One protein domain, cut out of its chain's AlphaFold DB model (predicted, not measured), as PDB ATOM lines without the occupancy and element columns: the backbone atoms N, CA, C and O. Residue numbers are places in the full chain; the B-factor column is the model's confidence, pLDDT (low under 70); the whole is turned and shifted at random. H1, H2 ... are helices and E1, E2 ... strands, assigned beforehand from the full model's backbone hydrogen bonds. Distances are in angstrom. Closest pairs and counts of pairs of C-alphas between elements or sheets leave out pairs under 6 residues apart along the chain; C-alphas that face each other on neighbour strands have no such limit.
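AT A GLANCE: This is residues 240 to 302, 408 to 420, 437 to 485 and 507 to 557 of the 557 residues of an uncharacterized protein of Spiroplasma poulsonii (UniProt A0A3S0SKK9). A long, thin, twisted ribbon of antiparallel strands makes a rod: E9 and E11 run side by side along most of its length, with E1, E2 and E3 in turn along one side of the pair and E10, E5 and E6 along the other, and E7 beyond E5. Near one end the small antiparallel sheet E4 - E8 covers part of the ribbon as a partial sandwich, and at the other end the short helix H1 sits by E10. The printed part has 176 residues, with eleven named strands and one named helix in the order E1 to E9, H1, E10, E11; the class is mostly strand. The whole is extended, with a radius of gyration of the C-alphas of 27.2 A and spans of 90 by 27 by 27 A.

HOW THE PARTS SIT: In the branched sheet, E9, residues 459 to 485, and E11, residues 531 to 555, are antiparallel at 176 degrees; N 472 and O 541 are 2.8 A apart, within hydrogen-bond range. On the other side of E9 from E11 lie E1, residues 240 to 246, with N 243 and O 477 at 2.9 A; E2, residues 256 to 258, with no N and O within range; and E3, residues 264 to 268, with N 268 and O 459 at 2.8 A. On the other side of E11 from E9 lie E10, residues 521 to 523, a hairpin with E11 and N 522 to O 532 at 2.8 A; E5, residues 281 to 295, with N 290 to O 540 at 2.8 A; and E6, residues 410 to 417, with N 412 to O 551 at 3.0 A. E7, residues 438 to 448, is the antiparallel neighbour of E5, with N 285 and O 444 at 2.8 A. E4, residues 274 to 277, and E8, residues 452 to 455, are antiparallel, with N 276 and O 453 at 2.9 A. Their sheet and the branched one form a sandwich, two sheets face to face, with best planes 8 degrees apart. H1, residues 507 to 513, only grazes the branched sheet; the C-alphas of Met 508 and Ile 523 are its closest to E10, at 7.4 A. In H1, 2 of 3 O i to N i+4 pairs are within range.

IN THESE COORDINATES: E9 is 80.6 A long, from C-alpha 459 at (135.821, 115.659, 148.885) to C-alpha 485 at (211.098, 93.895, 129.980). E11 measures 72.8 A, E5 43.4 A and E7 31.8 A. E11 ends at C-alpha 555, (136.869, 119.811, 149.634).

THE WHOLE: The C-alphas farthest apart, Ser 271 and Lys 510, are 89.9 A apart. The printed part has three cuts: across the first the C-alphas of residues 302 and 408 are 67.0 A apart, across the second the C-alphas of residues 420 and 437 are 25.7 A apart, and across the third the C-alphas of residues 485 and 507 are 9.9 A apart. Of the links printed whole, none is long. Mean pLDDT of the printed part is 79.4; 37 residues are under 70, among them 247 to 256 and 408 to 420.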
ATOM      1  N   VAL A 240     196.862  94.838 142.047       86.50
ATOM      2  CA  VAL A 240     195.759  95.742 141.725       86.50
ATOM      3  C   VAL A 240     194.979  96.061 143.004       86.50
ATOM      4  O   VAL A 240     194.237  95.219 143.508       86.50
ATOM      5  N   GLU A 241     195.141  97.277 143.521       88.00
ATOM      6  CA  GLU A 241     194.390  97.795 144.665       88.00
ATOM      7  C   GLU A 241     193.287  98.729 144.155       88.00
ATOM      8  O   GLU A 241     193.539  99.663 143.392       88.00
ATOM      9  N   LEU A 242     192.052  98.488 144.588       85.75
ATOM     10  CA  LEU A 242     190.929  99.390 144.360       85.75
ATOM     11  C   LEU A 242     190.503  99.965 145.704       85.75
ATOM     12  O   LEU A 242     189.975  99.245 146.552       85.75
ATOM     13  N   LYS A 243     190.713 101.266 145.891       86.50
ATOM     14  CA  LYS A 243     190.268 101.979 147.084       86.50
ATOM     15  C   LYS A 243     189.046 102.817 146.748       86.50
ATOM     16  O   LYS A 243     189.093 103.721 145.916       86.50
ATOM     17  N   GLU A 244     187.934 102.501 147.396       82.19
ATOM     18  CA  GLU A 244     186.699 103.250 147.219       82.19
ATOM     19  C   GLU A 244     186.784 104.600 147.935       82.19
ATOM     20  O   GLU A 244     186.987 104.670 149.148       82.19
ATOM     21  N   THR A 245     186.574 105.675 147.178       76.62
ATOM     22  CA  THR A 245     186.341 107.010 147.717       76.62
ATOM     23  C   THR A 245     184.918 107.417 147.335       76.62
ATOM     24  O   THR A 245     184.653 107.937 146.247       76.62
ATOM     25  N   ILE A 246     183.963 107.149 148.233       71.44
ATOM     26  CA  ILE A 246     182.577 107.588 148.052       71.44
ATOM     27  C   ILE A 246     182.524 109.088 148.316       71.44
ATOM     28  O   ILE A 246     182.536 109.532 149.464       71.44
ATOM     29  N   THR A 247     182.415 109.876 147.253       64.44
ATOM     30  CA  THR A 247     182.021 111.278 147.371       64.44
ATOM     31  C   THR A 247     180.533 111.347 147.050       64.44
ATOM     32  O   THR A 247     180.185 111.342 145.870       64.44
ATOM     33  N   PRO A 248     179.624 111.380 148.042       57.88
ATOM     34  CA  PRO A 248     178.199 111.489 147.765       57.88
ATOM     35  C   PRO A 248     177.919 112.833 147.084       57.88
ATOM     36  O   PRO A 248     177.745 113.866 147.726       57.88
ATOM     37  N   GLN A 249     177.887 112.830 145.754       60.12
ATOM     38  CA  GLN A 249     177.346 113.919 144.956       60.12
ATOM     39  C   GLN A 249     175.830 113.779 145.005       60.12
ATOM     40  O   GLN A 249     175.217 113.210 144.108       60.12
ATOM     41  N   ILE A 250     175.215 114.266 146.084       55.06
ATOM     42  CA  ILE A 250     173.761 114.367 146.137       55.06
ATOM     43  C   ILE A 250     173.354 115.567 145.275       55.06
ATOM     44  O   ILE A 250     172.982 116.620 145.786       55.06
ATOM     45  N   ASN A 251     173.432 115.425 143.950       53.03
ATOM     46  CA  ASN A 251     172.671 116.301 143.073       53.03
ATOM     47  C   ASN A 251     171.217 115.855 143.191       53.03
ATOM     48  O   ASN A 251     170.725 115.015 142.437       53.03
ATOM     49  N   ILE A 252     170.551 116.386 144.218       52.81
ATOM     50  CA  ILE A 252     169.101 116.376 144.322       52.81
ATOM     51  C   ILE A 252     168.586 117.351 143.259       52.81
ATOM     52  O   ILE A 252     168.076 118.424 143.566       52.81
ATOM     53  N   GLU A 253     168.698 116.999 141.984       53.12
ATOM     54  CA  GLU A 253     167.584 117.358 141.126       53.12
ATOM     55  C   GLU A 253     166.443 116.483 141.639       53.12
ATOM     56  O   GLU A 253     166.418 115.276 141.400       53.12
ATOM     57  N   ASP A 254     165.558 117.070 142.455       54.31
ATOM     58  CA  ASP A 254     164.278 116.494 142.882       54.31
ATOM     59  C   ASP A 254     163.377 116.328 141.644       54.31
ATOM     60  O   ASP A 254     162.284 116.885 141.535       54.31
ATOM     61  N   ALA A 255     163.851 115.574 140.654       59.19
ATOM     62  CA  ALA A 255     163.090 115.139 139.512       59.19
ATOM     63  C   ALA A 255     162.157 114.037 140.014       59.19
ATOM     64  O   ALA A 255     162.411 112.838 139.882       59.19
ATOM     65  N   TYR A 256     161.083 114.475 140.664       67.75
ATOM     66  CA  TYR A 256     159.924 113.656 140.944       67.75
ATOM     67  C   TYR A 256     159.297 113.282 139.606       67.75
ATOM     68  O   TYR A 256     158.518 114.034 139.022       67.75
ATOM     69  N   GLU A 257     159.658 112.116 139.090       70.62
ATOM     70  CA  GLU A 257     158.995 111.587 137.912       70.62
ATOM     71  C   GLU A 257     157.655 110.997 138.361       70.62
ATOM     72  O   GLU A 257     157.622 110.058 139.169       70.62
ATOM     73  N   SER A 258     156.541 111.550 137.870       71.50
ATOM     74  CA  SER A 258     155.233 110.945 138.114       71.50
ATOM     75  C   SER A 258     155.252 109.528 137.540       71.50
ATOM     76  O   SER A 258     155.621 109.277 136.389       71.50
ATOM     77  N   SER A 259     154.981 108.552 138.402       65.06
ATOM     78  CA  SER A 259     155.120 107.139 138.036       65.06
ATOM     79  C   SER A 259     153.836 106.538 137.484       65.06
ATOM     80  O   SER A 259     153.871 105.647 136.642       65.06
ATOM     81  N   CYS A 260     152.708 107.101 137.893       73.00
ATOM     82  CA  CYS A 260     151.385 106.669 137.500       73.00
ATOM     83  C   CYS A 260     150.630 107.928 137.078       73.00
ATOM     84  O   CYS A 260     150.209 108.716 137.921       73.00
ATOM     85  N   THR A 261     150.515 108.169 135.772       53.25
ATOM     86  CA  THR A 261     149.753 109.309 135.228       53.25
ATOM     87  C   THR A 261     148.247 109.064 135.220       53.25
ATOM     88  O   THR A 261     147.481 109.971 134.904       53.25
ATOM     89  N   GLY A 262     147.797 107.881 135.649       53.75
ATOM     90  CA  GLY A 262     146.432 107.691 136.111       53.75
ATOM     91  C   GLY A 262     146.247 108.431 137.431       53.75
ATOM     92  O   GLY A 262     146.374 107.825 138.490       53.75
ATOM     93  N   GLN A 263     145.978 109.737 137.375       56.28
ATOM     94  CA  GLN A 263     145.348 110.437 138.489       56.28
ATOM     95  C   GLN A 263     144.073 109.662 138.815       56.28
ATOM     96  O   GLN A 263     143.069 109.780 138.117       56.28
ATOM     97  N   SER A 264     144.112 108.831 139.854       65.38
ATOM     98  CA  SER A 264     142.887 108.329 140.450       65.38
ATOM     99  C   SER A 264     142.290 109.511 141.199       65.38
ATOM    100  O   SER A 264     142.548 109.706 142.385       65.38
ATOM    101  N   ASP A 265     141.587 110.357 140.457       77.25
ATOM    102  CA  ASP A 265     140.710 111.376 140.996       77.25
ATOM    103  C   ASP A 265     139.533 110.645 141.638       77.25
ATOM    104  O   ASP A 265     138.597 110.210 140.965       77.25
ATOM    105  N   LEU A 266     139.620 110.438 142.947       83.94
ATOM    106  CA  LEU A 266     138.585 109.751 143.702       83.94
ATOM    107  C   LEU A 266     137.657 110.800 144.307       83.94
ATOM    108  O   LEU A 266     138.066 111.568 145.175       83.94
ATOM    109  N   THR A 267     136.409 110.836 143.852       87.81
ATOM    110  CA  THR A 267     135.420 111.829 144.288       87.81
ATOM    111  C   THR A 267     134.347 111.173 145.151       87.81
ATOM    112  O   THR A 267     133.655 110.266 144.690       87.81
ATOM    113  N   ASN A 268     134.169 111.652 146.385       92.25
ATOM    114  CA  ASN A 268     133.081 111.252 147.273       92.25
ATOM    115  C   ASN A 268     132.035 112.371 147.368       92.25
ATOM    116  O   ASN A 268     132.175 113.304 148.156       92.25
ATOM    117  N   ASN A 269     130.955 112.246 146.596       91.75
ATOM    118  CA  ASN A 269     129.814 113.170 146.641       91.75
ATOM    119  C   ASN A 269     128.793 112.827 147.743       91.75
ATOM    120  O   ASN A 269     127.769 113.496 147.869       91.75
ATOM    121  N   SER A 270     129.029 111.764 148.516       92.50
ATOM    122  CA  SER A 270     128.112 111.311 149.562       92.50
ATOM    123  C   SER A 270     128.296 112.109 150.857       92.50
ATOM    124  O   SER A 270     129.319 112.761 151.069       92.50
ATOM    125  N   SER A 271     127.306 112.033 151.749       90.69
ATOM    126  CA  SER A 271     127.368 112.600 153.101       90.69
ATOM    127  C   SER A 271     128.148 111.735 154.102       90.69
ATOM    128  O   SER A 271     128.401 112.180 155.219       90.69
ATOM    129  N   LEU A 272     128.539 110.516 153.720       93.19
ATOM    130  CA  LEU A 272     129.285 109.565 154.545       93.19
ATOM    131  C   LEU A 272     130.713 109.368 154.015       93.19
ATOM    132  O   LEU A 272     130.983 109.532 152.823       93.19
ATOM    133  N   VAL A 273     131.638 109.010 154.911       93.62
ATOM    134  CA  VAL A 273     133.012 108.626 154.550       93.62
ATOM    135  C   VAL A 273     132.957 107.370 153.682       93.62
ATOM    136  O   VAL A 273     132.346 106.376 154.073       93.62
ATOM    137  N   GLN A 274     133.623 107.395 152.532       93.50
ATOM    138  CA  GLN A 274     133.745 106.232 151.657       93.50
ATOM    139  C   GLN A 274     135.152 105.651 151.749       93.50
ATOM    140  O   GLN A 274     136.127 106.387 151.873       93.50
ATOM    141  N   THR A 275     135.257 104.324 151.689       93.50
ATOM    142  CA  THR A 275     136.543 103.634 151.538       93.50
ATOM    143  C   THR A 275     136.646 103.172 150.097       93.50
ATOM    144  O   THR A 275     135.811 102.391 149.644       93.50
ATOM    145  N   VAL A 276     137.640 103.674 149.370       90.38
ATOM    146  CA  VAL A 276     137.860 103.344 147.961       90.38
ATOM    147  C   VAL A 276     139.235 102.709 147.812       90.38
ATOM    148  O   VAL A 276     140.201 103.137 148.440       90.38
ATOM    149  N   LYS A 277     139.315 101.667 146.986       88.69
ATOM    150  CA  LYS A 277     140.571 101.014 146.617       88.69
ATOM    151  C   LYS A 277     141.219 101.756 145.455       88.69
ATOM    152  O   LYS A 277     140.570 101.970 144.433       88.69
ATOM    153  N   THR A 278     142.488 102.134 145.590       87.75
ATOM    154  CA  THR A 278     143.262 102.669 144.462       87.75
ATOM    155  C   THR A 278     143.456 101.587 143.406       87.75
ATOM    156  O   THR A 278     143.454 100.395 143.717       87.75
ATOM    157  N   GLN A 279     143.647 101.974 142.148       84.56
ATOM    158  CA  GLN A 279     144.087 101.013 141.138       84.56
ATOM    159  C   GLN A 279     145.517 100.554 141.450       84.56
ATOM    160  O   GLN A 279     146.324 101.317 141.983       84.56
ATOM    161  N   GLU A 280     145.811  99.293 141.139       87.94
ATOM    162  CA  GLU A 280     147.186  98.798 141.124       87.94
ATOM    163  C   GLU A 280     147.969  99.571 140.057       87.94
ATOM    164  O   GLU A 280     147.491  99.737 138.933       87.94
ATOM    165  N   CYS A 281     149.165 100.047 140.400       86.06
ATOM    166  CA  CYS A 281     150.040 100.709 139.442       86.06
ATOM    167  C   CYS A 281     151.303  99.883 139.226       86.06
ATOM    168  O   CYS A 281     151.897  99.386 140.179       86.06
ATOM    169  N   LYS A 282     151.745  99.766 137.973       87.75
ATOM    170  CA  LYS A 282     153.022  99.146 137.612       87.75
ATOM    171  C   LYS A 282     153.862 100.152 136.847       87.75
ATOM    172  O   LYS A 282     153.382 100.720 135.869       87.75
ATOM    173  N   LYS A 283     155.117 100.344 137.253       86.94
ATOM    174  CA  LYS A 283     156.100 101.129 136.495       86.94
ATOM    175  C   LYS A 283     157.402 100.363 136.390       86.94
ATOM    176  O   LYS A 283     157.942  99.904 137.391       86.94
ATOM    177  N   THR A 284     157.925 100.284 135.177       85.25
ATOM    178  CA  THR A 284     159.303  99.859 134.946       85.25
ATOM    179  C   THR A 284     160.225 101.041 135.219       85.25
ATOM    180  O   THR A 284     160.082 102.099 134.605       85.25
ATOM    181  N   VAL A 285     161.140 100.883 136.168       83.75
ATOM    182  CA  VAL A 285     162.198 101.846 136.466       83.75
ATOM    183  C   VAL A 285     163.485 101.347 135.843       83.75
ATOM    184  O   VAL A 285     163.937 100.242 136.124       83.75
ATOM    185  N   GLU A 286     164.077 102.178 134.998       83.62
ATOM    186  CA  GLU A 286     165.402 101.932 134.448       83.62
ATOM    187  C   GLU A 286     166.450 102.533 135.384       83.62
ATOM    188  O   GLU A 286     166.485 103.746 135.615       83.62
ATOM    189  N   ASN A 287     167.286 101.665 135.941       79.69
ATOM    190  CA  ASN A 287     168.486 102.034 136.671       79.69
ATOM    191  C   ASN A 287     169.660 101.980 135.695       79.69
ATOM    192  O   ASN A 287     169.866 100.976 135.017       79.69
ATOM    193  N   GLU A 288     170.431 103.055 135.612       81.94
ATOM    194  CA  GLU A 288     171.535 103.172 134.664       81.94
ATOM    195  C   GLU A 288     172.854 103.206 135.434       81.94
ATOM    196  O   GLU A 288     173.083 104.101 136.248       81.94
ATOM    197  N   ILE A 289     173.736 102.248 135.164       79.12
ATOM    198  CA  ILE A 289     175.111 102.242 135.661       79.12
ATOM    199  C   ILE A 289     176.003 102.622 134.486       79.12
ATOM    200  O   ILE A 289     176.128 101.861 133.529       79.12
ATOM    201  N   ARG A 290     176.626 103.799 134.549       76.88
ATOM    202  CA  ARG A 290     177.674 104.206 133.609       76.88
ATOM    203  C   ARG A 290     179.025 104.104 134.288       76.88
ATOM    204  O   ARG A 290     179.232 104.661 135.362       76.88
ATOM    205  N   ILE A 291     179.951 103.433 133.627       76.75
ATOM    206  CA  ILE A 291     181.340 103.333 134.047       76.75
ATOM    207  C   ILE A 291     182.149 104.199 133.092       76.75
ATOM    208  O   ILE A 291     182.108 104.005 131.876       76.75
ATOM    209  N   GLN A 292     182.870 105.169 133.643       73.75
ATOM    210  CA  GLN A 292     183.782 106.017 132.898       73.75
ATOM    211  C   GLN A 292     185.159 105.962 133.553       73.75
ATOM    212  O   GLN A 292     185.379 106.462 134.656       73.75
ATOM    213  N   LEU A 293     186.120 105.383 132.843       68.81
ATOM    214  CA  LEU A 293     187.515 105.452 133.248       68.81
ATOM    215  C   LEU A 293     187.981 106.906 133.093       68.81
ATOM    216  O   LEU A 293     187.960 107.439 131.985       68.81
ATOM    217  N   SER A 294     188.313 107.578 134.200       64.69
ATOM    218  CA  SER A 294     188.760 108.974 134.147       64.69
ATOM    219  C   SER A 294     190.248 109.055 133.864       64.69
ATOM    220  O   SER A 294     190.651 109.802 132.981       64.69
ATOM    221  N   ASN A 295     191.050 108.224 134.533       65.94
ATOM    222  CA  ASN A 295     192.463 108.047 134.220       65.94
ATOM    223  C   ASN A 295     192.812 106.561 134.282       65.94
ATOM    224  O   ASN A 295     192.895 105.980 135.364       65.94
ATOM    225  N   GLY A 296     193.014 105.966 133.108       64.62
ATOM    226  CA  GLY A 296     193.446 104.583 132.950       64.62
ATOM    227  C   GLY A 296     194.769 104.472 132.213       64.62
ATOM    228  O   GLY A 296     195.135 105.365 131.440       64.62
ATOM    229  N   LEU A 297     195.454 103.354 132.442       72.25
ATOM    230  CA  LEU A 297     196.626 102.965 131.683       72.25
ATOM    231  C   LEU A 297     196.218 101.991 130.577       72.25
ATOM    232  O   LEU A 297     195.749 100.889 130.850       72.25
ATOM    233  N   ILE A 298     196.402 102.403 129.326       76.44
ATOM    234  CA  ILE A 298     196.089 101.573 128.162       76.44
ATOM    235  C   ILE A 298     197.380 100.961 127.614       76.44
ATOM    236  O   ILE A 298     198.339 101.684 127.328       76.44
ATOM    237  N   LYS A 299     197.390  99.635 127.420       69.31
ATOM    238  CA  LYS A 299     198.512  98.903 126.806       69.31
ATOM    239  C   LYS A 299     198.557  99.045 125.279       69.31
ATOM    240  O   LYS A 299     199.632  98.950 124.686       69.31
ATOM    241  N   SER A 300     197.406  99.250 124.638       64.25
ATOM    242  CA  SER A 300     197.273  99.211 123.182       64.25
ATOM    243  C   SER A 300     198.030 100.340 122.472       64.25
ATOM    244  O   SER A 300     198.168 101.464 122.961       64.25
ATOM    245  N   LYS A 301     198.537 100.011 121.278       61.06
ATOM    246  CA  LYS A 301     199.080 100.978 120.325       61.06
ATOM    247  C   LYS A 301     197.934 101.910 119.938       61.06
ATOM    248  O   LYS A 301     196.904 101.425 119.466       61.06
ATOM    249  N   SER A 302     198.092 103.219 120.143       48.81
ATOM    250  CA  SER A 302     197.119 104.178 119.625       48.81
ATOM    251  C   SER A 302     196.953 103.910 118.125       48.81
ATOM    252  O   SER A 302     197.943 103.725 117.410       48.81
ATOM    253  N   GLU A 408     141.023 124.437 151.374       44.94
ATOM    254  CA  GLU A 408     141.968 123.781 152.272       44.94
ATOM    255  C   GLU A 408     142.428 122.478 151.621       44.94
ATOM    256  O   GLU A 408     141.700 121.486 151.621       44.94
ATOM    257  N   THR A 409     143.642 122.478 151.070       42.78
ATOM    258  CA  THR A 409     144.297 121.250 150.606       42.78
ATOM    259  C   THR A 409     145.053 120.621 151.771       42.78
ATOM    260  O   THR A 409     145.934 121.255 152.357       42.78
ATOM    261  N   LYS A 410     144.723 119.376 152.125       60.19
ATOM    262  CA  LYS A 410     145.456 118.609 153.142       60.19
ATOM    263  C   LYS A 410     146.309 117.552 152.451       60.19
ATOM    264  O   LYS A 410     145.769 116.630 151.848       60.19
ATOM    265  N   THR A 411     147.630 117.677 152.568       51.69
ATOM    266  CA  THR A 411     148.585 116.741 151.961       51.69
ATOM    267  C   THR A 411     149.101 115.742 152.997       51.69
ATOM    268  O   THR A 411     149.532 116.126 154.086       51.69
ATOM    269  N   ARG A 412     149.081 114.446 152.666       58.75
ATOM    270  CA  ARG A 412     149.684 113.368 153.471       58.75
ATOM    271  C   ARG A 412     150.750 112.640 152.654       58.75
ATOM    272  O   ARG A 412     150.476 112.240 151.527       58.75
ATOM    273  N   ILE A 413     151.933 112.441 153.241       51.53
ATOM    274  CA  ILE A 413     153.073 111.755 152.612       51.53
ATOM    275  C   ILE A 413     153.283 110.393 153.284       51.53
ATOM    276  O   ILE A 413     153.312 110.307 154.514       51.53
ATOM    277  N   ILE A 414     153.435 109.335 152.485       52.22
ATOM    278  CA  ILE A 414     153.787 107.980 152.937       52.22
ATOM    279  C   ILE A 414     155.049 107.537 152.184       52.22
ATOM    280  O   ILE A 414     155.064 107.577 150.955       52.22
ATOM    281  N   SER A 415     156.088 107.105 152.907       37.66
ATOM    282  CA  SER A 415     157.396 106.729 152.344       37.66
ATOM    283  C   SER A 415     157.751 105.261 152.618       37.66
ATOM    284  O   SER A 415     157.568 104.791 153.741       37.66
ATOM    285  N   GLN A 416     158.330 104.565 151.631       45.31
ATOM    286  CA  GLN A 416     158.918 103.219 151.776       45.31
ATOM    287  C   GLN A 416     160.338 103.174 151.166       45.31
ATOM    288  O   GLN A 416     160.590 103.808 150.137       45.31
ATOM    289  N   SER A 417     161.276 102.460 151.806       37.44
ATOM    290  CA  SER A 417     162.687 102.339 151.384       37.44
ATOM    291  C   SER A 417     162.970 101.026 150.646       37.44
ATOM    292  O   SER A 417     162.495  99.978 151.077       37.44
ATOM    293  N   MET A 418     163.796 101.061 149.595       38.12
ATOM    294  CA  MET A 418     164.294  99.857 148.912       38.12
ATOM    295  C   MET A 418     165.582  99.300 149.548       38.12
ATOM    296  O   MET A 418     166.373 100.046 150.122       38.12
ATOM    297  N   GLY A 419     165.778  97.980 149.437       38.88
ATOM    298  CA  GLY A 419     166.853  97.215 150.084       38.88
ATOM    299  C   GLY A 419     168.291  97.528 149.634       38.88
ATOM    300  O   GLY A 419     168.545  98.174 148.612       38.88
ATOM    301  N   ARG A 420     169.243  97.038 150.439       34.72
ATOM    302  CA  ARG A 420     170.697  97.241 150.333       34.72
ATOM    303  C   ARG A 420     171.331  96.213 149.386       34.72
ATOM    304  O   ARG A 420     171.060  95.025 149.507       34.72
ATOM    305  N   ILE A 437     182.960 104.468 127.403       71.38
ATOM    306  CA  ILE A 437     181.931 104.543 128.434       71.38
ATOM    307  C   ILE A 437     181.081 103.285 128.284       71.38
ATOM    308  O   ILE A 437     180.288 103.172 127.349       71.38
ATOM    309  N   LYS A 438     181.250 102.333 129.201       78.56
ATOM    310  CA  LYS A 438     180.387 101.158 129.270       78.56
ATOM    311  C   LYS A 438     179.186 101.522 130.131       78.56
ATOM    312  O   LYS A 438     179.335 101.974 131.267       78.56
ATOM    313  N   SER A 439     177.991 101.355 129.581       80.06
ATOM    314  CA  SER A 439     176.741 101.560 130.306       80.06
ATOM    315  C   SER A 439     175.936 100.275 130.330       80.06
ATOM    316  O   SER A 439     175.695  99.687 129.277       80.06
ATOM    317  N   THR A 440     175.469  99.894 131.512       81.06
ATOM    318  CA  THR A 440     174.486  98.826 131.687       81.06
ATOM    319  C   THR A 440     173.215  99.436 132.255       81.06
ATOM    320  O   THR A 440     173.253 100.159 133.253       81.06
ATOM    321  N   THR A 441     172.086  99.132 131.622       84.12
ATOM    322  CA  THR A 441     170.761  99.513 132.111       84.12
ATOM    323  C   THR A 441     170.093  98.284 132.707       84.12
ATOM    324  O   THR A 441     169.953  97.264 132.037       84.12
ATOM    325  N   ILE A 442     169.685  98.380 133.967       82.44
ATOM    326  CA  ILE A 442     168.923  97.354 134.675       82.44
ATOM    327  C   ILE A 442     167.499  97.878 134.831       82.44
ATOM    328  O   ILE A 442     167.271  98.884 135.504       82.44
ATOM    329  N   SER A 443     166.540  97.197 134.216       84.31
ATOM    330  CA  SER A 443     165.122  97.538 134.320       84.31
ATOM    331  C   SER A 443     164.466  96.721 135.432       84.31
ATOM    332  O   SER A 443     164.489  95.495 135.400       84.31
ATOM    333  N   GLU A 444     163.847  97.391 136.399       85.56
ATOM    334  CA  GLU A 444     163.101  96.762 137.491       85.56
ATOM    335  C   GLU A 444     161.629  97.170 137.405       85.56
ATOM    336  O   GLU A 444     161.305  98.357 137.334       85.56
ATOM    337  N   GLN A 445     160.713  96.200 137.395       86.38
ATOM    338  CA  GLN A 445     159.283  96.495 137.447       86.38
ATOM    339  C   GLN A 445     158.838  96.647 138.901       86.38
ATOM    340  O   GLN A 445     158.833  95.689 139.668       86.38
ATOM    341  N   ILE A 446     158.403  97.849 139.262       84.81
ATOM    342  CA  ILE A 446     157.815  98.138 140.564       84.81
ATOM    343  C   ILE A 446     156.298  98.052 140.436       84.81
ATOM    344  O   ILE A 446     155.703  98.667 139.549       84.81
ATOM    345  N   THR A 447     155.680  97.293 141.337       84.88
ATOM    346  CA  THR A 447     154.223  97.170 141.439       84.88
ATOM    347  C   THR A 447     153.757  97.778 142.758       84.88
ATOM    348  O   THR A 447     154.147  97.313 143.827       84.88
ATOM    349  N   TRP A 448     152.909  98.802 142.685       85.69
ATOM    350  CA  TRP A 448     152.176  99.348 143.824       85.69
ATOM    351  C   TRP A 448     150.831  98.636 143.930       85.69
ATOM    352  O   TRP A 448     149.976  98.841 143.059       85.69
ATOM    353  N   PRO A 449     150.620  97.812 144.971       87.56
ATOM    354  CA  PRO A 449     149.340  97.157 145.164       87.56
ATOM    355  C   PRO A 449     148.253  98.195 145.449       87.56
ATOM    356  O   PRO A 449     148.515  99.284 145.965       87.56
ATOM    357  N   SER A 450     147.016  97.822 145.141       87.81
ATOM    358  CA  SER A 450     145.831  98.584 145.523       87.81
ATOM    359  C   SER A 450     145.821  98.864 147.035       87.81
ATOM    360  O   SER A 450     145.979  97.943 147.838       87.81
ATOM    361  N   GLN A 451     145.630 100.126 147.424       86.25
ATOM    362  CA  GLN A 451     145.508 100.553 148.818       86.25
ATOM    363  C   GLN A 451     144.108 101.099 149.087       86.25
ATOM    364  O   GLN A 451     143.505 101.756 148.239       86.25
ATOM    365  N   GLU A 452     143.587 100.845 150.283       91.56
ATOM    366  CA  GLU A 452     142.315 101.413 150.724       91.56
ATOM    367  C   GLU A 452     142.522 102.821 151.286       91.56
ATOM    368  O   GLU A 452     143.284 103.027 152.233       91.56
ATOM    369  N   ILE A 453     141.814 103.796 150.717       90.81
ATOM    370  CA  ILE A 453     141.845 105.194 151.147       90.81
ATOM    371  C   ILE A 453     140.448 105.591 151.611       90.81
ATOM    372  O   ILE A 453     139.453 105.368 150.919       90.81
ATOM    373  N   LYS A 454     140.379 106.197 152.798       93.38
ATOM    374  CA  LYS A 454     139.155 106.813 153.315       93.38
ATOM    375  C   LYS A 454     139.048 108.237 152.786       93.38
ATOM    376  O   LYS A 454     139.965 109.027 152.987       93.38
ATOM    377  N   ILE A 455     137.930 108.543 152.143       92.88
ATOM    378  CA  ILE A 455     137.646 109.829 151.506       92.88
ATOM    379  C   ILE A 455     136.498 110.481 152.265       92.88
ATOM    380  O   ILE A 455     135.429 109.877 152.417       92.88
ATOM    381  N   ASN A 456     136.708 111.699 152.758       94.19
ATOM    382  CA  ASN A 456     135.690 112.388 153.540       94.19
ATOM    383  C   ASN A 456     134.470 112.755 152.678       94.19
ATOM    384  O   ASN A 456     134.579 112.830 151.449       94.19
ATOM    385  N   PRO A 457     133.298 112.979 153.294       95.25
ATOM    386  CA  PRO A 457     132.132 113.499 152.591       95.25
ATOM    387  C   PRO A 457     132.468 114.766 151.809       95.25
ATOM    388  O   PRO A 457     133.192 115.622 152.319       95.25
ATOM    389  N   LYS A 458     131.908 114.894 150.603       93.88
ATOM    390  CA  LYS A 458     132.107 116.053 149.721       93.88
ATOM    391  C   LYS A 458     133.586 116.405 149.532       93.88
ATOM    392  O   LYS A 458     134.001 117.543 149.737       93.88
ATOM    393  N   SER A 459     134.403 115.425 149.165       92.38
ATOM    394  CA  SER A 459     135.821 115.659 148.885       92.38
ATOM    395  C   SER A 459     136.287 114.902 147.649       92.38
ATOM    396  O   SER A 459     135.711 113.886 147.251       92.38
ATOM    397  N   LYS A 460     137.337 115.431 147.030       91.81
ATOM    398  CA  LYS A 460     138.079 114.844 145.926       91.81
ATOM    399  C   LYS A 460     139.500 114.581 146.402       91.81
ATOM    400  O   LYS A 460     140.173 115.494 146.866       91.81
ATOM    401  N   VAL A 461     139.966 113.347 146.277       89.06
ATOM    402  CA  VAL A 461     141.331 112.955 146.624       89.06
ATOM    403  C   VAL A 461     142.110 112.677 145.347       89.06
ATOM    404  O   VAL A 461     141.684 111.876 144.518       89.06
ATOM    405  N   ASN A 462     143.262 113.327 145.205       86.56
ATOM    406  CA  ASN A 462     144.229 113.074 144.150       86.56
ATOM    407  C   ASN A 462     145.418 112.308 144.745       86.56
ATOM    408  O   ASN A 462     146.114 112.806 145.631       86.56
ATOM    409  N   VAL A 463     145.630 111.080 144.278       85.19
ATOM    410  CA  VAL A 463     146.763 110.249 144.700       85.19
ATOM    411  C   VAL A 463     147.853 110.347 143.644       85.19
ATOM    412  O   VAL A 463     147.646 109.970 142.493       85.19
ATOM    413  N   LYS A 464     149.029 110.831 144.043       85.44
ATOM    414  CA  LYS A 464     150.218 110.913 143.194       85.44
ATOM    415  C   LYS A 464     151.290 109.997 143.758       85.44
ATOM    416  O   LYS A 464     151.677 110.120 144.918       85.44
ATOM    417  N   ILE A 465     151.784 109.089 142.926       83.31
ATOM    418  CA  ILE A 465     152.898 108.208 143.276       83.31
ATOM    419  C   ILE A 465     154.146 108.736 142.582       83.31
ATOM    420  O   ILE A 465     154.185 108.873 141.351       83.31
ATOM    421  N   PHE A 466     155.176 109.005 143.371       83.31
ATOM    422  CA  PHE A 466     156.455 109.477 142.882       83.31
ATOM    423  C   PHE A 466     157.578 108.504 143.207       83.31
ATOM    424  O   PHE A 466     157.608 107.866 144.261       83.31
ATOM    425  N   ILE A 467     158.542 108.450 142.293       81.38
ATOM    426  CA  ILE A 467     159.787 107.718 142.478       81.38
ATOM    427  C   ILE A 467     160.907 108.743 142.514       81.38
ATOM    428  O   ILE A 467     161.145 109.448 141.533       81.38
ATOM    429  N   LYS A 468     161.609 108.809 143.641       81.88
ATOM    430  CA  LYS A 468     162.819 109.606 143.776       81.88
ATOM    431  C   LYS A 468     163.985 108.840 143.161       81.88
ATOM    432  O   LYS A 468     164.380 107.778 143.656       81.88
ATOM    433  N   LYS A 469     164.539 109.395 142.085       79.38
ATOM    434  CA  LYS A 469     165.800 108.937 141.497       79.38
ATOM    435  C   LYS A 469     166.963 109.587 142.237       79.38
ATOM    436  O   LYS A 469     166.923 110.775 142.540       79.38
ATOM    437  N   ILE A 470     167.986 108.799 142.537       77.19
ATOM    438  CA  ILE A 470     169.249 109.269 143.095       77.19
ATOM    439  C   ILE A 470     170.336 108.963 142.076       77.19
ATOM    440  O   ILE A 470     170.425 107.847 141.562       77.19
ATOM    441  N   THR A 471     171.161 109.962 141.789       77.81
ATOM    442  CA  THR A 471     172.380 109.784 141.005       77.81
ATOM    443  C   THR A 471     173.556 109.846 141.964       77.81
ATOM    444  O   THR A 471     173.792 110.884 142.567       77.81
ATOM    445  N   ASN A 472     174.272 108.738 142.114       78.56
ATOM    446  CA  ASN A 472     175.498 108.657 142.894       78.56
ATOM    447  C   ASN A 472     176.692 108.643 141.944       78.56
ATOM    448  O   ASN A 472     176.701 107.901 140.962       78.56
ATOM    449  N   GLN A 473     177.716 109.423 142.267       79.88
ATOM    450  CA  GLN A 473     179.020 109.315 141.630       79.88
ATOM    451  C   GLN A 473     179.979 108.638 142.610       79.88
ATOM    452  O   GLN A 473     180.176 109.138 143.713       79.88
ATOM    453  N   ILE A 474     180.550 107.500 142.224       81.88
ATOM    454  CA  ILE A 474     181.565 106.792 143.012       81.88
ATOM    455  C   ILE A 474     182.891 106.932 142.277       81.88
ATOM    456  O   ILE A 474     182.948 106.708 141.071       81.88
ATOM    457  N   THR A 475     183.953 107.294 142.987       82.75
ATOM    458  CA  THR A 475     185.304 107.315 142.424       82.75
ATOM    459  C   THR A 475     186.106 106.208 143.089       82.75
ATOM    460  O   THR A 475     186.201 106.168 144.313       82.75
ATOM    461  N   LEU A 476     186.675 105.306 142.295       84.69
ATOM    462  CA  LEU A 476     187.638 104.320 142.773       84.69
ATOM    463  C   LEU A 476     189.041 104.803 142.429       84.69
ATOM    464  O   LEU A 476     189.329 105.091 141.264       84.69
ATOM    465  N   ASP A 477     189.902 104.877 143.434       85.69
ATOM    466  CA  ASP A 477     191.333 105.031 143.227       85.69
ATOM    467  C   ASP A 477     191.897 103.649 142.865       85.69
ATOM    468  O   ASP A 477     191.675 102.669 143.578       85.69
ATOM    469  N   LEU A 478     192.570 103.566 141.721       87.12
ATOM    470  CA  LEU A 478     193.162 102.341 141.194       87.12
ATOM    471  C   LEU A 478     194.672 102.425 141.372       87.12
ATOM    472  O   LEU A 478     195.288 103.345 140.838       87.12
ATOM    473  N   LYS A 479     195.266 101.442 142.039       90.12
ATOM    474  CA  LYS A 479     196.715 101.244 142.051       90.12
ATOM    475  C   LYS A 479     197.069  99.944 141.357       90.12
ATOM    476  O   LYS A 479     196.343  98.964 141.500       90.12
ATOM    477  N   GLN A 480     198.143  99.945 140.581       90.12
ATOM    478  CA  GLN A 480     198.613  98.763 139.866       90.12
ATOM    479  C   GLN A 480     200.128  98.798 139.704       90.12
ATOM    480  O   GLN A 480     200.680  99.810 139.271       90.12
ATOM    481  N   ASP A 481     200.766  97.665 139.969       91.56
ATOM    482  CA  ASP A 481     202.198  97.475 139.770       91.56
ATOM    483  C   ASP A 481     202.446  96.968 138.351       91.56
ATOM    484  O   ASP A 481     201.681  96.145 137.834       91.56
ATOM    485  N   ILE A 482     203.507  97.459 137.715       93.44
ATOM    486  CA  ILE A 482     203.893  97.100 136.352       93.44
ATOM    487  C   ILE A 482     205.393  96.861 136.319       93.44
ATOM    488  O   ILE A 482     206.173  97.773 136.586       93.44
ATOM    489  N   SER A 483     205.787  95.659 135.928       94.88
ATOM    490  CA  SER A 483     207.184  95.235 135.893       94.88
ATOM    491  C   SER A 483     207.501  94.469 134.611       94.88
ATOM    492  O   SER A 483     206.606  94.115 133.839       94.88
ATOM    493  N   GLY A 484     208.786  94.223 134.367       94.94
ATOM    494  CA  GLY A 484     209.265  93.399 133.259       94.94
ATOM    495  C   GLY A 484     209.920  94.173 132.118       94.94
ATOM    496  O   GLY A 484     210.138  95.387 132.179       94.94
ATOM    497  N   ASP A 485     210.245  93.426 131.067       96.50
ATOM    498  CA  ASP A 485     211.098  93.895 129.980       96.50
ATOM    499  C   ASP A 485     210.307  94.291 128.729       96.50
ATOM    500  O   ASP A 485     209.189  93.837 128.461       96.50
ATOM    501  N   LEU A 507     213.356 102.773 131.431       96.31
ATOM    502  CA  LEU A 507     212.725 103.653 130.456       96.31
ATOM    503  C   LEU A 507     211.969 104.804 131.132       96.31
ATOM    504  O   LEU A 507     212.127 105.965 130.737       96.31
ATOM    505  N   MET A 508     211.183 104.534 132.174       96.19
ATOM    506  CA  MET A 508     210.448 105.599 132.860       96.19
ATOM    507  C   MET A 508     211.367 106.578 133.590       96.19
ATOM    508  O   MET A 508     211.086 107.781 133.574       96.19
ATOM    509  N   GLN A 509     212.512 106.136 134.122       94.44
ATOM    510  CA  GLN A 509     213.505 107.048 134.703       94.44
ATOM    511  C   GLN A 509     213.982 108.095 133.683       94.44
ATOM    512  O   GLN A 509     214.168 109.273 134.020       94.44
ATOM    513  N   LYS A 510     214.112 107.718 132.399       95.81
ATOM    514  CA  LYS A 510     214.456 108.672 131.327       95.81
ATOM    515  C   LYS A 510     213.392 109.747 131.135       95.81
ATOM    516  O   LYS A 510     213.755 110.886 130.823       95.81
ATOM    517  N   LEU A 511     212.115 109.416 131.332       95.19
ATOM    518  CA  LEU A 511     211.014 110.380 131.268       95.19
ATOM    519  C   LEU A 511     210.938 111.263 132.516       95.19
ATOM    520  O   LEU A 511     210.665 112.458 132.375       95.19
ATOM    521  N   ILE A 512     211.232 110.727 133.705       94.19
ATOM    522  CA  ILE A 512     211.314 111.517 134.949       94.19
ATOM    523  C   ILE A 512     212.379 112.601 134.818       94.19
ATOM    524  O   ILE A 512     212.073 113.781 135.004       94.19
ATOM    525  N   LYS A 513     213.601 112.229 134.406       95.00
ATOM    526  CA  LYS A 513     214.717 113.172 134.212       95.00
ATOM    527  C   LYS A 513     214.356 114.324 133.264       95.00
ATOM    528  O   LYS A 513     214.927 115.403 133.356       95.00
ATOM    529  N   ARG A 514     213.392 114.103 132.365       95.00
ATOM    530  CA  ARG A 514     212.931 115.059 131.348       95.00
ATOM    531  C   ARG A 514     211.617 115.755 131.687       95.00
ATOM    532  O   ARG A 514     211.143 116.556 130.879       95.00
ATOM    533  N   LYS A 515     211.031 115.469 132.856       94.12
ATOM    534  CA  LYS A 515     209.719 115.972 133.303       94.12
ATOM    535  C   LYS A 515     208.578 115.632 132.334       94.12
ATOM    536  O   LYS A 515     207.637 116.411 132.183       94.12
ATOM    537  N   LEU A 516     208.677 114.479 131.674       92.75
ATOM    538  CA  LEU A 516     207.684 113.979 130.720       92.75
ATOM    539  C   LEU A 516     206.805 112.861 131.286       92.75
ATOM    540  O   LEU A 516     205.783 112.548 130.678       92.75
ATOM    541  N   LEU A 517     207.181 112.268 132.423       92.06
ATOM    542  CA  LEU A 517     206.369 111.235 133.056       92.06
ATOM    543  C   LEU A 517     205.112 111.870 133.687       92.06
ATOM    544  O   LEU A 517     205.243 112.842 134.442       92.06
ATOM    545  N   PRO A 518     203.899 111.376 133.380       89.62
ATOM    546  CA  PRO A 518     202.690 111.804 134.072       89.62
ATOM    547  C   PRO A 518     202.784 111.498 135.576       89.62
ATOM    548  O   PRO A 518     203.315 110.453 135.936       89.62
ATOM    549  N   PRO A 519     202.238 112.354 136.459       88.56
ATOM    550  CA  PRO A 519     202.291 112.146 137.907       88.56
ATOM    551  C   PRO A 519     201.531 110.898 138.378       88.56
ATOM    552  O   PRO A 519     201.758 110.447 139.490       88.56
ATOM    553  N   GLN A 520     200.639 110.347 137.547       89.06
ATOM    554  CA  GLN A 520     199.945 109.082 137.796       89.06
ATOM    555  C   GLN A 520     200.862 107.858 137.669       89.06
ATOM    556  O   GLN A 520     200.442 106.763 138.010       89.06
ATOM    557  N   ILE A 521     202.072 108.004 137.123       89.81
ATOM    558  CA  ILE A 521     203.052 106.919 137.055       89.81
ATOM    559  C   ILE A 521     204.203 107.281 137.981       89.81
ATOM    560  O   ILE A 521     204.871 108.300 137.804       89.81
ATOM    561  N   ILE A 522     204.426 106.424 138.964       91.56
ATOM    562  CA  ILE A 522     205.442 106.542 139.999       91.56
ATOM    563  C   ILE A 522     206.414 105.376 139.793       91.56
ATOM    564  O   ILE A 522     205.996 104.279 139.446       91.56
ATOM    565  N   ILE A 523     207.714 105.603 139.953       90.00
ATOM    566  CA  ILE A 523     208.701 104.511 139.955       90.00
ATOM    567  C   ILE A 523     208.855 104.041 141.393       90.00
ATOM    568  O   ILE A 523     208.881 104.876 142.301       90.00
ATOM    569  N   SER A 524     208.919 102.730 141.598       85.31
ATOM    570  CA  SER A 524     209.079 102.171 142.932       85.31
ATOM    571  C   SER A 524     210.368 102.652 143.590       85.31
ATOM    572  O   SER A 524     211.438 102.636 142.986       85.31
ATOM    573  N   GLU A 525     210.267 103.074 144.852       83.31
ATOM    574  CA  GLU A 525     211.441 103.403 145.670       83.31
ATOM    575  C   GLU A 525     212.239 102.147 146.051       83.31
ATOM    576  O   GLU A 525     213.411 102.247 146.411       83.31
ATOM    577  N   PHE A 526     211.606 100.970 145.991       82.44
ATOM    578  CA  PHE A 526     212.192  99.703 146.429       82.44
ATOM    579  C   PHE A 526     212.807  98.899 145.284       82.44
ATOM    580  O   PHE A 526     213.787  98.193 145.511       82.44
ATOM    581  N   ASP A 527     212.254  99.014 144.075       85.94
ATOM    582  CA  ASP A 527     212.806  98.396 142.869       85.94
ATOM    583  C   ASP A 527     212.725  99.377 141.701       85.94
ATOM    584  O   ASP A 527     211.660  99.649 141.155       85.94
ATOM    585  N   GLU A 528     213.871  99.903 141.284       86.88
ATOM    586  CA  GLU A 528     213.956 100.852 140.175       86.88
ATOM    587  C   GLU A 528     213.420 100.302 138.839       86.88
ATOM    588  O   GLU A 528     213.230 101.083 137.903       86.88
ATOM    589  N   ASN A 529     213.175  98.988 138.744       88.94
ATOM    590  CA  ASN A 529     212.598  98.329 137.576       88.94
ATOM    591  C   ASN A 529     211.064  98.293 137.574       88.94
ATOM    592  O   ASN A 529     210.482  98.058 136.512       88.94
ATOM    593  N   ASP A 530     210.427  98.571 138.711       88.88
ATOM    594  CA  ASP A 530     208.981  98.482 138.879       88.88
ATOM    595  C   ASP A 530     208.318  99.862 138.805       88.88
ATOM    596  O   ASP A 530     208.815 100.874 139.313       88.88
ATOM    597  N   LEU A 531     207.146  99.902 138.176       92.31
ATOM    598  CA  LEU A 531     206.280 101.072 138.142       92.31
ATOM    599  C   LEU A 531     205.037 100.851 138.989       92.31
ATOM    600  O   LEU A 531     204.415  99.796 138.936       92.31
ATOM    601  N   TYR A 532     204.597 101.917 139.636       90.94
ATOM    602  CA  TYR A 532     203.291 102.045 140.251       90.94
ATOM    603  C   TYR A 532     202.438 103.001 139.421       90.94
ATOM    604  O   TYR A 532     202.792 104.162 139.209       90.94
ATOM    605  N   PHE A 533     201.295 102.527 138.942       90.19
ATOM    606  CA  PHE A 533     200.282 103.359 138.310       90.19
ATOM    607  C   PHE A 533     199.185 103.701 139.320       90.19
ATOM    608  O   PHE A 533     198.557 102.800 139.864       90.19
ATOM    609  N   GLU A 534     198.922 104.992 139.521       89.88
ATOM    610  CA  GLU A 534     197.817 105.523 140.321       89.88
ATOM    611  C   GLU A 534     196.774 106.194 139.411       89.88
ATOM    612  O   GLU A 534     196.886 107.357 139.009       89.88
ATOM    613  N   GLY A 535     195.740 105.432 139.063       85.81
ATOM    614  CA  GLY A 535     194.612 105.856 138.241       85.81
ATOM    615  C   GLY A 535     193.356 106.182 139.047       85.81
ATOM    616  O   GLY A 535     193.282 105.990 140.261       85.81
ATOM    617  N   LYS A 536     192.325 106.655 138.340       83.56
ATOM    618  CA  LYS A 536     190.982 106.860 138.900       83.56
ATOM    619  C   LYS A 536     189.924 106.318 137.952       83.56
ATOM    620  O   LYS A 536     190.009 106.498 136.735       83.56
ATOM    621  N   ILE A 537     188.909 105.681 138.521       80.88
ATOM    622  CA  ILE A 537     187.744 105.159 137.808       80.88
ATOM    623  C   ILE A 537     186.509 105.854 138.366       80.88
ATOM    624  O   ILE A 537     186.252 105.785 139.565       80.88
ATOM    625  N   ASN A 538     185.735 106.519 137.512       80.19
ATOM    626  CA  ASN A 538     184.503 107.180 137.919       80.19
ATOM    627  C   ASN A 538     183.300 106.319 137.514       80.19
ATOM    628  O   ASN A 538     183.107 105.979 136.350       80.19
ATOM    629  N   PHE A 539     182.442 106.017 138.473       80.19
ATOM    630  CA  PHE A 539     181.158 105.367 138.270       80.19
ATOM    631  C   PHE A 539     180.069 106.409 138.450       80.19
ATOM    632  O   PHE A 539     180.061 107.150 139.432       80.19
ATOM    633  N   LEU A 540     179.126 106.446 137.520       80.50
ATOM    634  CA  LEU A 540     177.891 107.197 137.646       80.50
ATOM    635  C   LEU A 540     176.745 106.194 137.731       80.50
ATOM    636  O   LEU A 540     176.392 105.547 136.748       80.50
ATOM    637  N   ILE A 541     176.168 106.065 138.916       79.44
ATOM    638  CA  ILE A 541     175.086 105.132 139.211       79.44
ATOM    639  C   ILE A 541     173.804 105.938 139.380       79.44
ATOM    640  O   ILE A 541     173.649 106.674 140.351       79.44
ATOM    641  N   LYS A 542     172.859 105.778 138.459       79.62
ATOM    642  CA  LYS A 542     171.498 106.302 138.587       79.62
ATOM    643  C   LYS A 542     170.592 105.183 139.078       79.62
ATOM    644  O   LYS A 542     170.344 104.224 138.350       79.62
ATOM    645  N   LYS A 543     170.095 105.306 140.309       78.19
ATOM    646  CA  LYS A 543     169.217 104.316 140.944       78.19
ATOM    647  C   LYS A 543     167.932 104.967 141.454       78.19
ATOM    648  O   LYS A 543     167.972 106.009 142.108       78.19
ATOM    649  N   GLY A 544     166.780 104.349 141.200       70.38
ATOM    650  CA  GLY A 544     165.538 104.663 141.910       70.38
ATOM    651  C   GLY A 544     165.647 104.208 143.365       70.38
ATOM    652  O   GLY A 544     165.881 103.030 143.617       70.38
ATOM    653  N   PHE A 545     165.536 105.124 144.329       67.94
ATOM    654  CA  PHE A 545     165.869 104.810 145.728       67.94
ATOM    655  C   PHE A 545     164.669 104.844 146.670       67.94
ATOM    656  O   PHE A 545     164.577 104.038 147.597       67.94
ATOM    657  N   LYS A 546     163.753 105.793 146.463       76.00
ATOM    658  CA  LYS A 546     162.666 106.046 147.406       76.00
ATOM    659  C   LYS A 546     161.348 106.232 146.680       76.00
ATOM    660  O   LYS A 546     161.287 106.904 145.653       76.00
ATOM    661  N   GLN A 547     160.307 105.637 147.238       77.00
ATOM    662  CA  GLN A 547     158.940 105.807 146.772       77.00
ATOM    663  C   GLN A 547     158.208 106.707 147.756       77.00
ATOM    664  O   GLN A 547     158.242 106.453 148.964       77.00
ATOM    665  N   ASP A 548     157.552 107.735 147.232       80.62
ATOM    666  CA  ASP A 548     156.725 108.646 148.011       80.62
ATOM    667  C   ASP A 548     155.319 108.682 147.403       80.62
ATOM    668  O   ASP A 548     155.139 108.959 146.215       80.62
ATOM    669  N   ILE A 549     154.313 108.377 148.222       80.62
ATOM    670  CA  ILE A 549     152.899 108.532 147.868       80.62
ATOM    671  C   ILE A 549     152.422 109.835 148.496       80.62
ATOM    672  O   ILE A 549     152.484 109.998 149.717       80.62
ATOM    673  N   ILE A 550     151.947 110.751 147.658       83.69
ATOM    674  CA  ILE A 550     151.373 112.030 148.064       83.69
ATOM    675  C   ILE A 550     149.871 111.973 147.807       83.69
ATOM    676  O   ILE A 550     149.429 111.713 146.690       83.69
ATOM    677  N   ILE A 551     149.094 112.193 148.861       83.25
ATOM    678  CA  ILE A 551     147.633 112.225 148.808       83.25
ATOM    679  C   ILE A 551     147.201 113.665 149.068       83.25
ATOM    680  O   ILE A 551     147.406 114.160 150.178       83.25
ATOM    681  N   ASP A 552     146.614 114.305 148.058       86.56
ATOM    682  CA  ASP A 552     146.063 115.659 148.132       86.56
ATOM    683  C   ASP A 552     144.531 115.574 148.215       86.56
ATOM    684  O   ASP A 552     143.881 115.104 147.283       86.56
ATOM    685  N   GLU A 553     143.938 116.006 149.328       88.44
ATOM    686  CA  GLU A 553     142.479 116.056 149.507       88.44
ATOM    687  C   GLU A 553     141.951 117.483 149.302       88.44
ATOM    688  O   GLU A 553     142.451 118.424 149.918       88.44
ATOM    689  N   ILE A 554     140.929 117.629 148.454       90.25
ATOM    690  CA  ILE A 554     140.269 118.884 148.072       90.25
ATOM    691  C   ILE A 554     138.795 118.794 148.479       90.25
ATOM    692  O   ILE A 554     138.091 117.869 148.073       90.25
ATOM    693  N   LYS A 555     138.296 119.744 149.274       87.88
ATOM    694  CA  LYS A 555     136.869 119.811 149.634       87.88
ATOM    695  C   LYS A 555     136.040 120.326 148.452       87.88
ATOM    696  O   LYS A 555     136.433 121.279 147.791       87.88
ATOM    697  N   LEU A 556     134.891 119.702 148.209       86.25
ATOM    698  CA  LEU A 556     133.913 120.095 147.195       86.25
ATOM    699  C   LEU A 556     132.805 120.916 147.869       86.25
ATOM    700  O   LEU A 556     132.295 120.509 148.917       86.25
ATOM    701  N   ASN A 557     132.456 122.061 147.280       81.12
ATOM    702  CA  ASN A 557     131.417 122.960 147.799       81.12
ATOM    703  C   ASN A 557     129.998 122.430 147.556       81.12
ATOM    704  O   ASN A 557     129.733 121.949 146.432       81.12
TER     705      ASN A 557